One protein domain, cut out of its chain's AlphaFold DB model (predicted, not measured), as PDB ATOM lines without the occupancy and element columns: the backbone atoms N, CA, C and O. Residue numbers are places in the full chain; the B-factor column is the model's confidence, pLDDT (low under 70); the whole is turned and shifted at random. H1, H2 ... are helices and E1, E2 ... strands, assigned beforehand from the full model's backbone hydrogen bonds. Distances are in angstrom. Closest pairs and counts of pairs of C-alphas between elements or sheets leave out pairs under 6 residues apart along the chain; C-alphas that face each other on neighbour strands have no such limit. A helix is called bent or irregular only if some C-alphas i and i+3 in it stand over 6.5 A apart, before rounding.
ATOM      1  N   ASN A 288     -29.883 -18.672  34.971       83.00
ATOM      2  CA  ASN A 288     -28.557 -18.118  34.706       83.00
ATOM      3  C   ASN A 288     -27.482 -18.825  35.545       83.00
ATOM      4  O   ASN A 288     -26.472 -19.240  34.987       83.00
ATOM      5  N   THR A 289     -27.728 -19.066  36.839       82.88
ATOM      6  CA  THR A 289     -26.823 -19.848  37.699       82.88
ATOM      7  C   THR A 289     -26.629 -21.266  37.160       82.88
ATOM      8  O   THR A 289     -25.500 -21.738  37.080       82.88
ATOM      9  N   LEU A 290     -27.701 -21.927  36.707       83.75
ATOM     10  CA  LEU A 290     -27.607 -23.257  36.088       83.75
ATOM     11  C   LEU A 290     -26.804 -23.245  34.771       83.75
ATOM     12  O   LEU A 290     -26.038 -24.172  34.515       83.75
ATOM     13  N   ARG A 291     -26.930 -22.194  33.950       86.44
ATOM     14  CA  ARG A 291     -26.142 -22.027  32.712       86.44
ATOM     15  C   ARG A 291     -24.654 -21.834  32.990       86.44
ATOM     16  O   ARG A 291     -23.857 -22.417  32.260       86.44
ATOM     17  N   THR A 292     -24.291 -21.053  34.010       84.31
ATOM     18  CA  THR A 292     -22.890 -20.818  34.403       84.31
ATOM     19  C   THR A 292     -22.279 -22.050  35.076       84.31
ATOM     20  O   THR A 292     -21.198 -22.476  34.684       84.31
ATOM     21  N   ASN A 293     -22.982 -22.685  36.021       85.00
ATOM     22  CA  ASN A 293     -22.478 -23.858  36.750       85.00
ATOM     23  C   ASN A 293     -22.214 -25.073  35.841       85.00
ATOM     24  O   ASN A 293     -21.351 -25.889  36.147       85.00
ATOM     25  N   HIS A 294     -22.944 -25.195  34.728       85.44
ATOM     26  CA  HIS A 294     -22.798 -26.288  33.761       85.44
ATOM     27  C   HIS A 294     -22.240 -25.812  32.404       85.44
ATOM     28  O   HIS A 294     -22.503 -26.434  31.372       85.44
ATOM     29  N   ARG A 295     -21.458 -24.714  32.413       86.81
ATOM     30  CA  ARG A 295     -20.849 -24.069  31.233       86.81
ATOM     31  C   ARG A 295     -20.274 -25.069  30.238       86.81
ATOM     32  O   ARG A 295     -20.659 -25.042  29.076       86.81
ATOM     33  N   ASP A 296     -19.382 -25.952  30.682       87.44
ATOM     34  CA  ASP A 296     -18.596 -26.797  29.776       87.44
ATOM     35  C   ASP A 296     -19.445 -27.836  29.032       87.44
ATOM     36  O   ASP A 296     -19.201 -28.107  27.856       87.44
ATOM     37  N   LEU A 297     -20.495 -28.361  29.676       88.00
ATOM     38  CA  LEU A 297     -21.438 -29.297  29.059       88.00
ATOM     39  C   LEU A 297     -22.247 -28.610  27.947       88.00
ATOM     40  O   LEU A 297     -22.351 -29.126  26.833       88.00
ATOM     41  N   PHE A 298     -22.793 -27.427  28.238       90.62
ATOM     42  CA  PHE A 298     -23.557 -26.643  27.269       90.62
ATOM     43  C   PHE A 298     -22.668 -26.113  26.135       90.62
ATOM     44  O   PHE A 298     -23.037 -26.207  24.966       90.62
ATOM     45  N   LEU A 299     -21.463 -25.637  26.453       90.38
ATOM     46  CA  LEU A 299     -20.471 -25.186  25.480       90.38
ATOM     47  C   LEU A 299     -20.016 -26.328  24.557       90.38
ATOM     48  O   LEU A 299     -19.834 -26.101  23.362       90.38
ATOM     49  N   MET A 300     -19.880 -27.557  25.069       88.50
ATOM     50  CA  MET A 300     -19.608 -28.736  24.242       88.50
ATOM     51  C   MET A 300     -20.763 -29.025  23.272       88.50
ATOM     52  O   MET A 300     -20.521 -29.206  22.081       88.50
ATOM     53  N   ALA A 301     -22.015 -28.995  23.741       89.38
ATOM     54  CA  ALA A 301     -23.187 -29.196  22.885       89.38
ATOM     55  C   ALA A 301     -23.292 -28.135  21.769       89.38
ATOM     56  O   ALA A 301     -23.478 -28.471  20.599       89.38
ATOM     57  N   VAL A 302     -23.073 -26.856  22.103       91.00
ATOM     58  CA  VAL A 302     -23.034 -25.754  21.126       91.00
ATOM     59  C   VAL A 302     -21.888 -25.928  20.121       91.00
ATOM     60  O   VAL A 302     -22.086 -25.715  18.924       91.00
ATOM     61  N   ARG A 303     -20.700 -26.364  20.563       90.88
ATOM     62  CA  ARG A 303     -19.563 -26.663  19.671       90.88
ATOM     63  C   ARG A 303     -19.869 -27.808  18.704       90.88
ATOM     64  O   ARG A 303     -19.564 -27.672  17.522       90.88
ATOM     65  N   LEU A 304     -20.499 -28.888  19.169       89.50
ATOM     66  CA  LEU A 304     -20.905 -30.011  18.317       89.50
ATOM     67  C   LEU A 304     -21.939 -29.569  17.269       89.50
ATOM     68  O   LEU A 304     -21.745 -29.828  16.083       89.50
ATOM     69  N   TYR A 305     -22.961 -28.804  17.668       89.94
ATOM     70  CA  TYR A 305     -23.939 -28.243  16.727       89.94
ATOM     71  C   TYR A 305     -23.276 -27.354  15.664       89.94
ATOM     72  O   TYR A 305     -23.566 -27.491  14.476       89.94
ATOM     73  N   ARG A 306     -22.329 -26.488  16.056       90.81
ATOM     74  CA  ARG A 306     -21.539 -25.663  15.118       90.81
ATOM     75  C   ARG A 306     -20.739 -26.518  14.128       90.81
ATOM     76  O   ARG A 306     -20.701 -26.195  12.944       90.81
ATOM     77  N   GLN A 307     -20.130 -27.611  14.589       87.69
ATOM     78  CA  GLN A 307     -19.358 -28.539  13.750       87.69
ATOM     79  C   GLN A 307     -20.221 -29.384  12.799       87.69
ATOM     80  O   GLN A 307     -19.711 -29.850  11.779       87.69
ATOM     81  N   GLU A 308     -21.499 -29.594  13.112       86.88
ATOM     82  CA  GLU A 308     -22.463 -30.284  12.248       86.88
ATOM     83  C   GLU A 308     -23.113 -29.319  11.243       86.88
ATOM     84  O   GLU A 308     -23.041 -29.544  10.036       86.88
ATOM     85  N   ARG A 309     -23.717 -28.230  11.738       83.50
ATOM     86  CA  ARG A 309     -24.656 -27.371  10.994       83.50
ATOM     87  C   ARG A 309     -24.048 -26.080  10.445       83.50
ATOM     88  O   ARG A 309     -24.562 -25.548   9.469       83.50
ATOM     89  N   CYS A 310     -22.969 -25.562  11.038       79.56
ATOM     90  CA  CYS A 310     -22.408 -24.245  10.698       79.56
ATOM     91  C   CYS A 310     -21.111 -24.329   9.865       79.56
ATOM     92  O   CYS A 310     -20.263 -23.440   9.949       79.56
ATOM     93  N   GLY A 326     -36.803  -4.274  -3.300       56.31
ATOM     94  CA  GLY A 326     -38.223  -4.096  -3.629       56.31
ATOM     95  C   GLY A 326     -39.188  -4.208  -2.442       56.31
ATOM     96  O   GLY A 326     -40.400  -4.194  -2.650       56.31
ATOM     97  N   GLN A 327     -38.689  -4.357  -1.210       65.75
ATOM     98  CA  GLN A 327     -39.520  -4.519  -0.015       65.75
ATOM     99  C   GLN A 327     -39.601  -3.234   0.815       65.75
ATOM    100  O   GLN A 327     -38.615  -2.539   1.036       65.75
ATOM    101  N   VAL A 328     -40.811  -2.936   1.296       76.56
ATOM    102  CA  VAL A 328     -41.117  -1.752   2.120       76.56
ATOM    103  C   VAL A 328     -40.457  -1.840   3.502       76.56
ATOM    104  O   VAL A 328     -40.187  -0.811   4.119       76.56
ATOM    105  N   ILE A 329     -40.204  -3.058   3.994       86.94
ATOM    106  CA  ILE A 329     -39.642  -3.326   5.321       86.94
ATOM    107  C   ILE A 329     -38.561  -4.401   5.211       86.94
ATOM    108  O   ILE A 329     -38.869  -5.537   4.859       86.94
ATOM    109  N   ASN A 330     -37.334  -4.047   5.594       90.81
ATOM    110  CA  ASN A 330     -36.212  -4.969   5.753       90.81
ATOM    111  C   ASN A 330     -35.871  -5.112   7.245       90.81
ATOM    112  O   ASN A 330     -35.775  -4.112   7.966       90.81
ATOM    113  N   VAL A 331     -35.640  -6.338   7.716       92.00
ATOM    114  CA  VAL A 331     -35.215  -6.629   9.090       92.00
ATOM    115  C   VAL A 331     -33.874  -7.349   9.102       92.00
ATOM    116  O   VAL A 331     -33.711  -8.456   8.595       92.00
ATOM    117  N   TYR A 332     -32.922  -6.715   9.771       94.25
ATOM    118  CA  TYR A 332     -31.539  -7.128   9.904       94.25
ATOM    119  C   TYR A 332     -31.242  -7.549  11.344       94.25
ATOM    120  O   TYR A 332     -31.829  -7.020  12.291       94.25
ATOM    121  N   LEU A 333     -30.270  -8.440  11.524       95.44
ATOM    122  CA  LEU A 333     -29.745  -8.815  12.836       95.44
ATOM    123  C   LEU A 333     -28.243  -8.533  12.907       95.44
ATOM    124  O   LEU A 333     -27.519  -8.914  11.999       95.44
ATOM    125  N   ARG A 334     -27.755  -7.944  14.001       95.94
ATOM    126  CA  ARG A 334     -26.325  -7.813  14.311       95.94
ATOM    127  C   ARG A 334     -25.993  -8.508  15.627       95.94
ATOM    128  O   ARG A 334     -26.476  -8.096  16.685       95.94
ATOM    129  N   LYS A 335     -25.140  -9.532  15.571       95.50
ATOM    130  CA  LYS A 335     -24.458 -10.093  16.744       95.50
ATOM    131  C   LYS A 335     -23.270  -9.188  17.083       95.50
ATOM    132  O   LYS A 335     -22.504  -8.821  16.199       95.50
ATOM    133  N   ARG A 336     -23.108  -8.804  18.352       94.12
ATOM    134  CA  ARG A 336     -21.859  -8.172  18.822       94.12
ATOM    135  C   ARG A 336     -20.831  -9.238  19.234       94.12
ATOM    136  O   ARG A 336     -21.250 -10.332  19.617       94.12
ATOM    137  N   PRO A 337     -19.522  -8.935  19.255       92.88
ATOM    138  CA  PRO A 337     -18.554  -9.771  19.961       92.88
ATOM    139  C   PRO A 337     -18.875  -9.888  21.463       92.88
ATOM    140  O   PRO A 337     -19.447  -8.978  22.077       92.88
ATOM    141  N   MET A 338     -18.470 -11.016  22.052       90.62
ATOM    142  CA  MET A 338     -18.308 -11.175  23.502       90.62
ATOM    143  C   MET A 338     -17.237 -10.200  24.008       90.62
ATOM    144  O   MET A 338     -16.213 -10.023  23.348       90.62
ATOM    145  N   PHE A 339     -17.427  -9.599  25.184       89.38
ATOM    146  CA  PHE A 339     -16.365  -8.841  25.848       89.38
ATOM    147  C   PHE A 339     -15.585  -9.734  26.821       89.38
ATOM    148  O   PHE A 339     -16.171 -10.563  27.516       89.38
ATOM    149  N   GLU A 340     -14.274  -9.505  26.959       86.38
ATOM    150  CA  GLU A 340     -13.386 -10.269  27.859       86.38
ATOM    151  C   GLU A 340     -13.923 -10.353  29.297       86.38
ATOM    152  O   GLU A 340     -13.865 -11.398  29.938       86.38
ATOM    153  N   LYS A 341     -14.524  -9.263  29.795       85.31
ATOM    154  CA  LYS A 341     -15.132  -9.205  31.135       85.31
ATOM    155  C   LYS A 341     -16.298 -10.185  31.297       85.31
ATOM    156  O   LYS A 341     -16.521 -10.701  32.385       85.31
ATOM    157  N   GLU A 342     -17.039 -10.465  30.234       86.06
ATOM    158  CA  GLU A 342     -18.164 -11.402  30.259       86.06
ATOM    159  C   GLU A 342     -17.649 -12.845  30.269       86.06
ATOM    160  O   GLU A 342     -18.040 -13.642  31.122       86.06
ATOM    161  N   GLU A 343     -16.693 -13.157  29.393       83.00
ATOM    162  CA  GLU A 343     -16.105 -14.496  29.291       83.00
ATOM    163  C   GLU A 343     -15.261 -14.887  30.519       83.00
ATOM    164  O   GLU A 343     -15.339 -16.033  30.974       83.00
ATOM    165  N   GLN A 344     -14.473 -13.949  31.062       79.94
ATOM    166  CA  GLN A 344     -13.516 -14.199  32.147       79.94
ATOM    167  C   GLN A 344     -14.094 -13.932  33.544       79.94
ATOM    168  O   GLN A 344     -13.852 -14.719  34.453       79.94
ATOM    169  N   GLN A 345     -14.854 -12.843  33.746       75.88
ATOM    170  CA  GLN A 345     -15.330 -12.451  35.089       75.88
ATOM    171  C   GLN A 345     -16.725 -13.002  35.414       75.88
ATOM    172  O   GLN A 345     -17.036 -13.213  36.584       75.88
ATOM    173  N   ARG A 346     -17.573 -13.233  34.400       77.75
ATOM    174  CA  ARG A 346     -18.937 -13.780  34.577       77.75
ATOM    175  C   ARG A 346     -19.050 -15.261  34.200       77.75
ATOM    176  O   ARG A 346     -20.065 -15.884  34.501       77.75
ATOM    177  N   GLY A 347     -18.028 -15.823  33.547       82.00
ATOM    178  CA  GLY A 347     -18.055 -17.190  33.020       82.00
ATOM    179  C   GLY A 347     -19.079 -17.389  31.895       82.00
ATOM    180  O   GLY A 347     -19.482 -18.522  31.632       82.00
ATOM    181  N   ASP A 348     -19.523 -16.307  31.245       89.00
ATOM    182  CA  ASP A 348     -20.472 -16.377  30.133       89.00
ATOM    183  C   ASP A 348     -19.843 -17.048  28.903       89.00
ATOM    184  O   ASP A 348     -18.623 -17.174  28.765       89.00
ATOM    185  N   TYR A 349     -20.691 -17.508  27.992       90.88
ATOM    186  CA  TYR A 349     -20.291 -18.130  26.733       90.88
ATOM    187  C   TYR A 349     -21.259 -17.741  25.619       90.88
ATOM    188  O   TYR A 349     -22.405 -17.371  25.880       90.88
ATOM    189  N   ASP A 350     -20.772 -17.827  24.383       93.94
ATOM    190  CA  ASP A 350     -21.528 -17.497  23.181       93.94
ATOM    191  C   ASP A 350     -22.589 -18.566  22.866       93.94
ATOM    192  O   ASP A 350     -22.266 -19.724  22.584       93.94
ATOM    193  N   VAL A 351     -23.858 -18.157  22.889       93.81
ATOM    194  CA  VAL A 351     -25.033 -18.977  22.550       93.81
ATOM    195  C   VAL A 351     -25.699 -18.573  21.224       93.81
ATOM    196  O   VAL A 351     -26.761 -19.105  20.899       93.81
ATOM    197  N   LEU A 352     -25.083 -17.687  20.427       94.38
ATOM    198  CA  LEU A 352     -25.558 -17.295  19.091       94.38
ATOM    199  C   LEU A 352     -24.656 -17.852  17.984       94.38
ATOM    200  O   LEU A 352     -23.538 -17.378  17.771       94.38
ATOM    201  N   SER A 353     -25.158 -18.826  17.228       93.56
ATOM    202  CA  SER A 353     -24.480 -19.349  16.035       93.56
ATOM    203  C   SER A 353     -25.141 -18.801  14.780       93.56
ATOM    204  O   SER A 353     -26.341 -18.970  14.587       93.56
ATOM    205  N   ILE A 354     -24.372 -18.150  13.914       92.38
ATOM    206  CA  ILE A 354     -24.875 -17.662  12.627       92.38
ATOM    207  C   ILE A 354     -24.718 -18.781  11.606       92.38
ATOM    208  O   ILE A 354     -23.689 -19.460  11.566       92.38
ATOM    209  N   MET A 355     -25.765 -19.008  10.820       89.88
ATOM    210  CA  MET A 355     -25.768 -20.056   9.810       89.88
ATOM    211  C   MET A 355     -25.092 -19.545   8.535       89.88
ATOM    212  O   MET A 355     -25.386 -18.422   8.112       89.88
ATOM    213  N   PRO A 356     -24.221 -20.343   7.896       83.94
ATOM    214  CA  PRO A 356     -23.695 -20.008   6.581       83.94
ATOM    215  C   PRO A 356     -24.852 -19.942   5.577       83.94
ATOM    216  O   PRO A 356     -25.717 -20.817   5.548       83.94
ATOM    217  N   GLY A 357     -24.861 -18.896   4.758       75.06
ATOM    218  CA  GLY A 357     -25.834 -18.694   3.693       75.06
ATOM    219  C   GLY A 357     -25.163 -17.988   2.524       75.06
ATOM    220  O   GLY A 357     -24.406 -17.044   2.737       75.06
ATOM    221  N   SER A 358     -25.436 -18.464   1.312       69.44
ATOM    222  CA  SER A 358     -24.993 -17.847   0.062       69.44
ATOM    223  C   SER A 358     -26.178 -17.096  -0.565       69.44
ATOM    224  O   SER A 358     -27.288 -17.642  -0.569       69.44
ATOM    225  N   PRO A 359     -26.008 -15.852  -1.054       73.88
ATOM    226  CA  PRO A 359     -24.769 -15.064  -1.058       73.88
ATOM    227  C   PRO A 359     -24.480 -14.345   0.274       73.88
ATOM    228  O   PRO A 359     -23.399 -13.791   0.446       73.88
ATOM    229  N   VAL A 360     -25.439 -14.306   1.209       83.75
ATOM    230  CA  VAL A 360     -25.258 -13.723   2.549       83.75
ATOM    231  C   VAL A 360     -25.937 -14.575   3.630       83.75
ATOM    232  O   VAL A 360     -26.976 -15.189   3.366       83.75
ATOM    233  N   PRO A 361     -25.411 -14.597   4.870       87.69
ATOM    234  CA  PRO A 361     -26.082 -15.226   6.004       87.69
ATOM    235  C   PRO A 361     -27.425 -14.543   6.309       87.69
ATOM    236  O   PRO A 361     -27.488 -13.346   6.590       87.69
ATOM    237  N   THR A 362     -28.505 -15.325   6.288       90.50
ATOM    238  CA  THR A 362     -29.891 -14.890   6.572       90.50
ATOM    239  C   THR A 362     -30.491 -15.560   7.809       90.50
ATOM    240  O   THR A 362     -31.555 -15.158   8.275       90.50
ATOM    241  N   GLN A 363     -29.825 -16.570   8.376       90.75
ATOM    242  CA  GLN A 363     -30.342 -17.367   9.489       90.75
ATOM    243  C   GLN A 363     -29.410 -17.355  10.703       90.75
ATOM    244  O   GLN A 363     -28.184 -17.301  10.587       90.75
ATOM    245  N   VAL A 364     -30.007 -17.460  11.890       93.06
ATOM    246  CA  VAL A 364     -29.302 -17.589  13.169       93.06
ATOM    247  C   VAL A 364     -29.930 -18.700  14.009       93.06
ATOM    248  O   VAL A 364     -31.154 -18.834  14.062       93.06
ATOM    249  N   ALA A 365     -29.084 -19.475  14.680       93.81
ATOM    250  CA  ALA A 365     -29.452 -20.449  15.695       93.81
ATOM    251  C   ALA A 365     -29.154 -19.876  17.088       93.81
ATOM    252  O   ALA A 365     -28.025 -19.475  17.385       93.81
ATOM    253  N   MET A 366     -30.166 -19.856  17.952       94.88
ATOM    254  CA  MET A 366     -30.051 -19.436  19.347       94.88
ATOM    255  C   MET A 366     -30.109 -20.652  20.276       94.88
ATOM    256  O   MET A 366     -31.087 -21.400  20.267       94.88
ATOM    257  N   HIS A 367     -29.077 -20.841  21.097       94.31
ATOM    258  CA  HIS A 367     -28.912 -22.026  21.943       94.31
ATOM    259  C   HIS A 367     -29.465 -21.805  23.354       94.31
ATOM    260  O   HIS A 367     -28.754 -21.416  24.284       94.31
ATOM    261  N   SER A 368     -30.757 -22.082  23.532       93.12
ATOM    262  CA  SER A 368     -31.428 -22.007  24.830       93.12
ATOM    263  C   SER A 368     -31.032 -23.194  25.715       93.12
ATOM    264  O   SER A 368     -31.672 -24.246  25.727       93.12
ATOM    265  N   CYS A 369     -29.939 -23.011  26.451       91.31
ATOM    266  CA  CYS A 369     -29.401 -23.968  27.415       91.31
ATOM    267  C   CYS A 369     -30.291 -24.008  28.671       91.31
ATOM    268  O   CYS A 369     -30.506 -22.967  29.306       91.31
ATOM    269  N   LEU A 370     -30.853 -25.176  29.000       89.75
ATOM    270  CA  LEU A 370     -31.879 -25.362  30.034       89.75
ATOM    271  C   LEU A 370     -31.769 -26.738  30.723       89.75
ATOM    272  O   LEU A 370     -31.034 -27.621  30.291       89.75
ATOM    273  N   PHE A 371     -32.541 -26.918  31.797       87.81
ATOM    274  CA  PHE A 371     -32.772 -28.201  32.469       87.81
ATOM    275  C   PHE A 371     -34.253 -28.578  32.390       87.81
ATOM    276  O   PHE A 371     -35.117 -27.703  32.284       87.81
ATOM    277  N   GLN A 372     -34.556 -29.878  32.440       86.31
ATOM    278  CA  GLN A 372     -35.929 -30.355  32.625       86.31
ATOM    279  C   GLN A 372     -36.445 -30.019  34.037       86.31
ATOM    280  O   GLN A 372     -35.706 -29.551  34.903       86.31
ATOM    281  N   ALA A 373     -37.736 -30.261  34.281       83.88
ATOM    282  CA  ALA A 373     -38.375 -30.008  35.577       83.88
ATOM    283  C   ALA A 373     -37.809 -30.866  36.734       83.88
ATOM    284  O   ALA A 373     -38.122 -30.608  37.893       83.88
ATOM    285  N   ASP A 374     -36.969 -31.860  36.427       83.56
ATOM    286  CA  ASP A 374     -36.211 -32.658  37.393       83.56
ATOM    287  C   ASP A 374     -34.979 -31.929  37.971       83.56
ATOM    288  O   ASP A 374     -34.404 -32.406  38.948       83.56
ATOM    289  N   LEU A 375     -34.563 -30.807  37.358       80.75
ATOM    290  CA  LEU A 375     -33.300 -30.088  37.598       80.75
ATOM    291  C   LEU A 375     -32.034 -30.968  37.497       80.75
ATOM    292  O   LEU A 375     -30.976 -30.600  38.002       80.75
ATOM    293  N   LYS A 376     -32.129 -32.120  36.823       79.94
ATOM    294  CA  LYS A 376     -31.062 -33.129  36.683       79.94
ATOM    295  C   LYS A 376     -30.722 -33.437  35.230       79.94
ATOM    296  O   LYS A 376     -29.572 -33.761  34.951       79.94
ATOM    297  N   THR A 377     -31.681 -33.313  34.311       85.12
ATOM    298  CA  THR A 377     -31.482 -33.601  32.886       85.12
ATOM    299  C   THR A 377     -31.330 -32.300  32.085       85.12
ATOM    300  O   THR A 377     -32.337 -31.650  31.781       85.12
ATOM    301  N   PRO A 378     -30.102 -31.883  31.724       89.31
ATOM    302  CA  PRO A 378     -29.877 -30.740  30.847       89.31
ATOM    303  C   PRO A 378     -30.262 -31.041  29.395       89.31
ATOM    304  O   PRO A 378     -30.113 -32.158  28.892       89.31
ATOM    305  N   PHE A 379     -30.727 -30.007  28.702       90.69
ATOM    306  CA  PHE A 379     -31.000 -30.019  27.270       90.69
ATOM    307  C   PHE A 379     -30.656 -28.661  26.648       90.69
ATOM    308  O   PHE A 379     -30.667 -27.628  27.323       90.69
ATOM    309  N   VAL A 380     -30.382 -28.655  25.348       92.25
ATOM    310  CA  VAL A 380     -30.314 -27.428  24.549       92.25
ATOM    311  C   VAL A 380     -31.514 -27.414  23.620       92.25
ATOM    312  O   VAL A 380     -31.750 -28.357  22.869       92.25
ATOM    313  N   THR A 381     -32.286 -26.336  23.681       93.50
ATOM    314  CA  THR A 381     -33.261 -26.017  22.643       93.50
ATOM    315  C   THR A 381     -32.599 -25.055  21.657       93.50
ATOM    316  O   THR A 381     -32.233 -23.937  22.022       93.50
ATOM    317  N   HIS A 382     -32.440 -25.493  20.415       93.62
ATOM    318  CA  HIS A 382     -31.935 -24.716  19.291       93.62
ATOM    319  C   HIS A 382     -33.132 -24.032  18.618       93.62
ATOM    320  O   HIS A 382     -34.026 -24.708  18.110       93.62
ATOM    321  N   LEU A 383     -33.174 -22.699  18.662       93.50
ATOM    322  CA  LEU A 383     -34.232 -21.891  18.048       93.50
ATOM    323  C   LEU A 383     -33.696 -21.210  16.791       93.50
ATOM    324  O   LEU A 383     -32.760 -20.410  16.882       93.50
ATOM    325  N   MET A 384     -34.290 -21.513  15.638       92.56
ATOM    326  CA  MET A 384     -33.903 -20.930  14.353       92.56
ATOM    327  C   MET A 384     -34.743 -19.692  14.039       92.56
ATOM    328  O   MET A 384     -35.973 -19.744  14.072       92.56
ATOM    329  N   PHE A 385     -34.074 -18.600  13.667       92.38
ATOM    330  CA  PHE A 385     -34.704 -17.352  13.234       92.38
ATOM    331  C   PHE A 385     -34.140 -16.909  11.880       92.38
ATOM    332  O   PHE A 385     -32.948 -17.076  11.619       92.38
ATOM    333  N   THR A 386     -34.996 -16.332  11.032       91.19
ATOM    334  CA  THR A 386     -34.636 -15.838   9.690       91.19
ATOM    335  C   THR A 386     -34.797 -14.319   9.615       91.19
ATOM    336  O   THR A 386     -35.747 -13.765  10.167       91.19
ATOM    337  N   PHE A 387     -33.865 -13.667   8.924       91.69
ATOM    338  CA  PHE A 387     -33.749 -12.223   8.712       91.69
ATOM    339  C   PHE A 387     -33.294 -11.949   7.272       91.69
ATOM    340  O   PHE A 387     -32.831 -12.855   6.581       91.69
ATOM    341  N   ASP A 388     -33.374 -10.699   6.821       90.00
ATOM    342  CA  ASP A 388     -32.947 -10.318   5.467       90.00
ATOM    343  C   ASP A 388     -31.421 -10.315   5.307       90.00
ATOM    344  O   ASP A 388     -30.907 -10.605   4.228       90.00
ATOM    345  N   ARG A 389     -30.691 -10.047   6.399       91.62
ATOM    346  CA  ARG A 389     -29.253 -10.319   6.557       91.62
ATOM    347  C   ARG A 389     -28.882 -10.371   8.043       91.62
ATOM    348  O   ARG A 389     -29.437  -9.631   8.861       91.62
ATOM    349  N   VAL A 390     -27.932 -11.239   8.380       93.69
ATOM    350  CA  VAL A 390     -27.398 -11.447   9.731       93.69
ATOM    351  C   VAL A 390     -25.904 -11.121   9.751       93.69
ATOM    352  O   VAL A 390     -25.099 -11.822   9.154       93.69
ATOM    353  N   PHE A 391     -25.525 -10.064  10.459       94.19
ATOM    354  CA  PHE A 391     -24.140  -9.644  10.663       94.19
ATOM    355  C   PHE A 391     -23.511 -10.383  11.852       94.19
ATOM    356  O   PHE A 391     -24.126 -10.474  12.923       94.19
ATOM    357  N   ASP A 392     -22.287 -10.884  11.665       92.12
ATOM    358  CA  ASP A 392     -21.512 -11.590  12.690       92.12
ATOM    359  C   ASP A 392     -20.724 -10.648  13.613       92.12
ATOM    360  O   ASP A 392     -20.756  -9.424  13.476       92.12
ATOM    361  N   GLU A 393     -20.008 -11.230  14.577       91.06
ATOM    362  CA  GLU A 393     -19.140 -10.490  15.497       91.06
ATOM    363  C   GLU A 393     -17.957  -9.746  14.837       91.06
ATOM    364  O   GLU A 393     -17.286  -8.976  15.527       91.06
ATOM    365  N   LYS A 394     -17.689  -9.951  13.538       91.12
ATOM    366  CA  LYS A 394     -16.610  -9.296  12.772       91.12
ATOM    367  C   LYS A 394     -17.130  -8.171  11.875       91.12
ATOM    368  O   LYS A 394     -16.356  -7.282  11.521       91.12
ATOM    369  N   CYS A 638     -24.235 -13.511  25.021       91.44
ATOM    370  CA  CYS A 638     -24.046 -14.079  26.358       91.44
ATOM    371  C   CYS A 638     -25.161 -15.055  26.784       91.44
ATOM    372  O   CYS A 638     -26.352 -14.734  26.723       91.44
ATOM    373  N   ALA A 639     -24.782 -16.207  27.341       90.56
ATOM    374  CA  ALA A 639     -25.700 -17.190  27.915       90.56
ATOM    375  C   ALA A 639     -26.631 -16.605  29.002       90.56
ATOM    376  O   ALA A 639     -27.812 -16.978  29.055       90.56
ATOM    377  N   THR A 640     -26.176 -15.651  29.829       87.69
ATOM    378  CA  THR A 640     -27.042 -14.974  30.820       87.69
ATOM    379  C   THR A 640     -28.167 -14.151  30.197       87.69
ATOM    380  O   THR A 640     -29.210 -13.975  30.831       87.69
ATOM    381  N   ASP A 641     -27.969 -13.675  28.968       88.50
ATOM    382  CA  ASP A 641     -28.864 -12.758  28.255       88.50
ATOM    383  C   ASP A 641     -29.885 -13.490  27.370       88.50
ATOM    384  O   ASP A 641     -30.774 -12.865  26.791       88.50
ATOM    385  N   THR A 642     -29.800 -14.826  27.303       90.44
ATOM    386  CA  THR A 642     -30.598 -15.716  26.442       90.44
ATOM    387  C   THR A 642     -32.065 -15.302  26.282       90.44
ATOM    388  O   THR A 642     -32.573 -15.214  25.166       90.44
ATOM    389  N   GLU A 643     -32.760 -15.016  27.385       88.56
ATOM    390  CA  GLU A 643     -34.195 -14.699  27.375       88.56
ATOM    391  C   GLU A 643     -34.492 -13.322  26.726       88.56
ATOM    392  O   GLU A 643     -35.556 -13.124  26.133       88.56
ATOM    393  N   HIS A 644     -33.558 -12.366  26.810       88.25
ATOM    394  CA  HIS A 644     -33.650 -11.034  26.198       88.25
ATOM    395  C   HIS A 644     -33.268 -11.065  24.714       88.25
ATOM    396  O   HIS A 644     -33.966 -10.467  23.888       88.25
ATOM    397  N   THR A 645     -32.236 -11.834  24.356       92.06
ATOM    398  CA  THR A 645     -31.880 -12.117  22.960       92.06
ATOM    399  C   THR A 645     -33.033 -12.830  22.239       92.06
ATOM    400  O   THR A 645     -33.496 -12.319  21.224       92.06
ATOM    401  N   ILE A 646     -33.618 -13.902  22.795       91.88
ATOM    402  CA  ILE A 646     -34.807 -14.571  22.212       91.88
ATOM    403  C   ILE A 646     -35.992 -13.602  22.060       91.88
ATOM    404  O   ILE A 646     -36.661 -13.600  21.027       91.88
ATOM    405  N   SER A 647     -36.244 -12.740  23.053       89.81
ATOM    406  CA  SER A 647     -37.308 -11.723  22.965       89.81
ATOM    407  C   SER A 647     -37.061 -10.716  21.830       89.81
ATOM    408  O   SER A 647     -38.003 -10.287  21.165       89.81
ATOM    409  N   THR A 648     -35.795 -10.370  21.581       91.25
ATOM    410  CA  THR A 648     -35.373  -9.479  20.490       91.25
ATOM    411  C   THR A 648     -35.533 -10.160  19.125       91.25
ATOM    412  O   THR A 648     -36.139  -9.580  18.226       91.25
ATOM    413  N   LEU A 649     -35.085 -11.414  18.997       92.06
ATOM    414  CA  LEU A 649     -35.176 -12.215  17.768       92.06
ATOM    415  C   LEU A 649     -36.634 -12.462  17.344       92.06
ATOM    416  O   LEU A 649     -37.000 -12.180  16.202       92.06
ATOM    417  N   ARG A 650     -37.493 -12.892  18.282       90.06
ATOM    418  CA  ARG A 650     -38.936 -13.094  18.049       90.06
ATOM    419  C   ARG A 650     -39.672 -11.812  17.664       90.06
ATOM    420  O   ARG A 650     -40.648 -11.875  16.919       90.06
ATOM    421  N   MET A 651     -39.241 -10.650  18.163       86.94
ATOM    422  CA  MET A 651     -39.793  -9.378  17.695       86.94
ATOM    423  C   MET A 651     -39.341  -9.089  16.264       86.94
ATOM    424  O   MET A 651     -40.212  -8.882  15.428       86.94
ATOM    425  N   GLY A 652     -38.038  -9.126  15.968       88.94
ATOM    426  CA  GLY A 652     -37.511  -8.827  14.632       88.94
ATOM    427  C   GLY A 652     -38.134  -9.690  13.531       88.94
ATOM    428  O   GLY A 652     -38.720  -9.157  12.590       88.94
ATOM    429  N   MET A 653     -38.122 -11.017  13.696       87.44
ATOM    430  CA  MET A 653     -38.764 -11.949  12.756       87.44
ATOM    431  C   MET A 653     -40.262 -11.626  12.565       87.44
ATOM    432  O   MET A 653     -40.772 -11.591  11.447       87.44
ATOM    433  N   GLY A 654     -40.960 -11.286  13.656       84.00
ATOM    434  CA  GLY A 654     -42.366 -10.870  13.635       84.00
ATOM    435  C   GLY A 654     -42.649  -9.482  13.036       84.00
ATOM    436  O   GLY A 654     -43.819  -9.144  12.877       84.00
ATOM    437  N   LEU A 655     -41.623  -8.680  12.722       83.50
ATOM    438  CA  LEU A 655     -41.743  -7.421  11.974       83.50
ATOM    439  C   LEU A 655     -41.523  -7.642  10.468       83.50
ATOM    440  O   LEU A 655     -42.229  -7.044   9.661       83.50
ATOM    441  N   GLY A 656     -40.586  -8.524  10.099       76.00
ATOM    442  CA  GLY A 656     -40.262  -8.831   8.699       76.00
ATOM    443  C   GLY A 656     -41.283  -9.730   7.996       76.00
ATOM    444  O   GLY A 656     -41.272  -9.836   6.774       76.00
ATOM    445  N   GLY A 657     -42.168 -10.398   8.745       69.00
ATOM    446  CA  GLY A 657     -43.232 -11.250   8.194       69.00
ATOM    447  C   GLY A 657     -42.745 -12.548   7.532       69.00
ATOM    448  O   GLY A 657     -43.556 -13.288   6.978       69.00
ATOM    449  N   LYS A 658     -41.439 -12.836   7.598       63.78
ATOM    450  CA  LYS A 658     -40.786 -14.018   7.026       63.78
ATOM    451  C   LYS A 658     -40.399 -14.999   8.130       63.78
ATOM    452  O   LYS A 658     -39.771 -14.614   9.110       63.78
ATOM    453  N   GLY A 659     -40.686 -16.278   7.898       58.91
ATOM    454  CA  GLY A 659     -40.171 -17.392   8.696       58.91
ATOM    455  C   GLY A 659     -41.157 -17.980   9.709       58.91
ATOM    456  O   GLY A 659     -41.988 -17.291  10.297       58.91
ATOM    457  N   SER A 660     -41.024 -19.288   9.917       62.56
ATOM    458  CA  SER A 660     -41.528 -20.001  11.087       62.56
ATOM    459  C   SER A 660     -40.388 -20.174  12.092       62.56
ATOM    460  O   SER A 660     -39.250 -20.434  11.705       62.56
ATOM    461  N   GLU A 661     -40.686 -20.054  13.387       74.19
ATOM    462  CA  GLU A 661     -39.731 -20.426  14.433       74.19
ATOM    463  C   GLU A 661     -39.578 -21.954  14.416       74.19
ATOM    464  O   GLU A 661     -40.541 -22.672  14.693       74.19
ATOM    465  N   GLN A 662     -38.397 -22.455  14.046       81.88
ATOM    466  CA  GLN A 662     -38.097 -23.887  14.132       81.88
ATOM    467  C   GLN A 662     -37.422 -24.169  15.475       81.88
ATOM    468  O   GLN A 662     -36.413 -23.543  15.807       81.88
ATOM    469  N   GLU A 663     -37.987 -25.107  16.235       87.94
ATOM    470  CA  GLU A 663     -37.459 -25.560  17.521       87.94
ATOM    471  C   GLU A 663     -36.912 -26.988  17.396       87.94
ATOM    472  O   GLU A 663     -37.660 -27.930  17.134       87.94
ATOM    473  N   GLU A 664     -35.611 -27.160  17.625       87.62
ATOM    474  CA  GLU A 664     -34.942 -28.462  17.688       87.62
ATOM    475  C   GLU A 664     -34.403 -28.684  19.108       87.62
ATOM    476  O   GLU A 664     -33.638 -27.871  19.627       87.62
ATOM    477  N   LYS A 665     -34.812 -29.768  19.777       87.62
ATOM    478  CA  LYS A 665     -34.490 -30.014  21.192       87.62
ATOM    479  C   LYS A 665     -33.539 -31.197  21.365       87.62
ATOM    480  O   LYS A 665     -33.941 -32.351  21.240       87.62
ATOM    481  N   GLN A 666     -32.296 -30.903  21.735       85.44
ATOM    482  CA  GLN A 666     -31.237 -31.878  21.981       85.44
ATOM    483  C   GLN A 666     -31.124 -32.191  23.482       85.44
ATOM    484  O   GLN A 666     -30.814 -31.314  24.289       85.44
ATOM    485  N   SER A 667     -31.346 -33.448  23.878       85.62
ATOM    486  CA  SER A 667     -31.030 -33.903  25.242       85.62
ATOM    487  C   SER A 667     -29.517 -34.035  25.412       85.62
ATOM    488  O   SER A 667     -28.865 -34.655  24.575       85.62
ATOM    489  N   LEU A 668     -28.953 -33.518  26.508       83.25
ATOM    490  CA  LEU A 668     -27.531 -33.711  26.828       83.25
ATOM    491  C   LEU A 668     -27.295 -34.938  27.729       83.25
ATOM    492  O   LEU A 668     -26.178 -35.164  28.195       83.25
ATOM    493  N   SER A 669     -28.329 -35.763  27.944       76.44
ATOM    494  CA  SER A 669     -28.262 -37.014  28.715       76.44
ATOM    495  C   SER A 669     -27.124 -37.933  28.284       76.44
ATOM    496  O   SER A 669     -26.512 -38.584  29.123       76.44
ATOM    497  N   ASP A 670     -26.835 -37.990  26.987       69.06
ATOM    498  CA  ASP A 670     -25.833 -38.888  26.416       69.06
ATOM    499  C   ASP A 670     -24.415 -38.310  26.510       69.06
ATOM    500  O   ASP A 670     -23.470 -39.066  26.702       69.06
ATOM    501  N   LEU A 671     -24.275 -36.980  26.530       69.44
ATOM    502  CA  LEU A 671     -23.020 -36.287  26.858       69.44
ATOM    503  C   LEU A 671     -22.667 -36.392  28.353       69.44
ATOM    504  O   LEU A 671     -21.494 -36.362  28.711       69.44
ATOM    505  N   MET A 672     -23.664 -36.552  29.231       64.88
ATOM    506  CA  MET A 672     -23.452 -36.817  30.663       64.88
ATOM    507  C   MET A 672     -23.183 -38.292  30.992       64.88
ATOM    508  O   MET A 672     -22.742 -38.603  32.102       64.88
ATOM    509  N   ARG A 673     -23.443 -39.225  30.066       59.69
ATOM    510  CA  ARG A 673     -23.130 -40.641  30.279       59.69
ATOM    511  C   ARG A 673     -21.620 -40.841  30.204       59.69
ATOM    512  O   ARG A 673     -21.065 -41.045  29.127       59.69
ATOM    513  N   LYS A 674     -20.972 -40.919  31.376       53.97
ATOM    514  CA  LYS A 674     -19.744 -41.721  31.526       53.97
ATOM    515  C   LYS A 674     -19.978 -43.056  30.794       53.97
ATOM    516  O   LYS A 674     -21.057 -43.634  30.986       53.97
TER     517      LYS A 674
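What this domain is: This is residues 288 to 310, 326 to 394 and 638 to 674 of the 755 residues of the protein "Hypothetical protein" of Polarella glacialis (UniProt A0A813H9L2). A twisted sheet of four antiparallel strands, E2, E3, E4 and E6, is sandwiched between two helices, with H2 over one face and the longer H4 over the other. Beyond E2 and the start of E3 a small parallel pair, E1 and E5, makes a second sheet, E1 running beside the last part of H4; the short H1 lies near the first part of H4, and the short H3 sits away from the other helices on the loop from E1 to E2. The printed part has 129 residues with four named helices and six named strands, in the order H1, H2, E1, H3, E2, E3, E4, E5, H4, E6; the larger sheet has the order E2, E3, E4, E6, and the class is mixed, helices and strands. It is compact, with a radius of gyration of the C-alphas of 15.3 A, yet elongated in outline, with spans of 54 by 31 by 25 A.

How they stand to each other: H1, residues 288 to 293, and H2, residues 295 to 309, are close but not clearly touching, about perpendicular at 85 degrees, with the C-alphas of Arg 291 and Phe 298 closest at 7.6 A. E1, residues 329 to 335, is the parallel neighbour of E5, residues 389 to 391; N 391 and O 333 are 2.8 A apart, within hydrogen-bond range. H3, residues 340 to 345, is apart from H1, H2 and H4, residues 639 to 656. E2, residues 352 to 354, E3, residues 363 to 371, and E4, residues 378 to 386, form a meander, each strand the antiparallel neighbour of the one before. E2 and E3 are a hairpin, with N 365 and O 353 at 2.8 A, and E3 and E4 are another, with N 368 and O 381 at 2.8 A. E6, residues 662 to 667, is the antiparallel neighbour of E4, with N 382 and O 664 at 2.8 A. This sheet is only just strongly twisted, its C-alphas lying up to 4.5 A off the best plane. There are three layers, helices on both faces of the sheet: H2 and H4 lie on opposite faces, over E3 and E4, at heights over the sheet of 8.0 A and 9.0 A. Both run slantwise to the strands, H2 at 44 degrees to E4 and H4 at 39 degrees to E3 on the local plane. The closest C-alphas of H2 and E3 are those of Phe 298 and Cys 369, 6.4 A, and of H4 and E1 those of Val 331 and Gly 656, 5.5 A. H1 only grazes the sheet with residues 288 to 291, and it touches residues 639 to 640 of H4, with the C-alphas of Asn 288 and Thr 640 closest at 5.2 A. Every O i to N i+4 pair is within hydrogen-bond range in H1, H2 and H3, against 12 of 14 in H4.

Where its parts are: H1 begins at C-alpha 288, (-28.557, -18.118, 34.706). H2 is 20.9 A long and E1 20.2 A. E3 measures 25.5 A and E4 26.3 A, the latter ending at C-alpha 386, (-34.636, -15.838, 9.690). H4 is 25.5 A long, with a kink of 31 degrees near residue 646; it is irregular, C-alphas 640 and 643 being 7.9 A apart. E6, 16.5 A long, ends at C-alpha 667, (-31.030, -33.903, 25.242).

The domain as a whole: The two C-alphas farthest apart are those of Gly 326 and Lys 674, 54.7 A. Residues 311 to 325 are cut out, with 29.3 A between C-alphas 310 and 326, and residues 395 to 637, with 16.2 A between C-alphas 394 and 638. Of the links that are printed whole, none is long. The mean pLDDT of the printed part is 85.8; residues 326 to 327, 358, 657 to 660 and 670 to 674 are under 70.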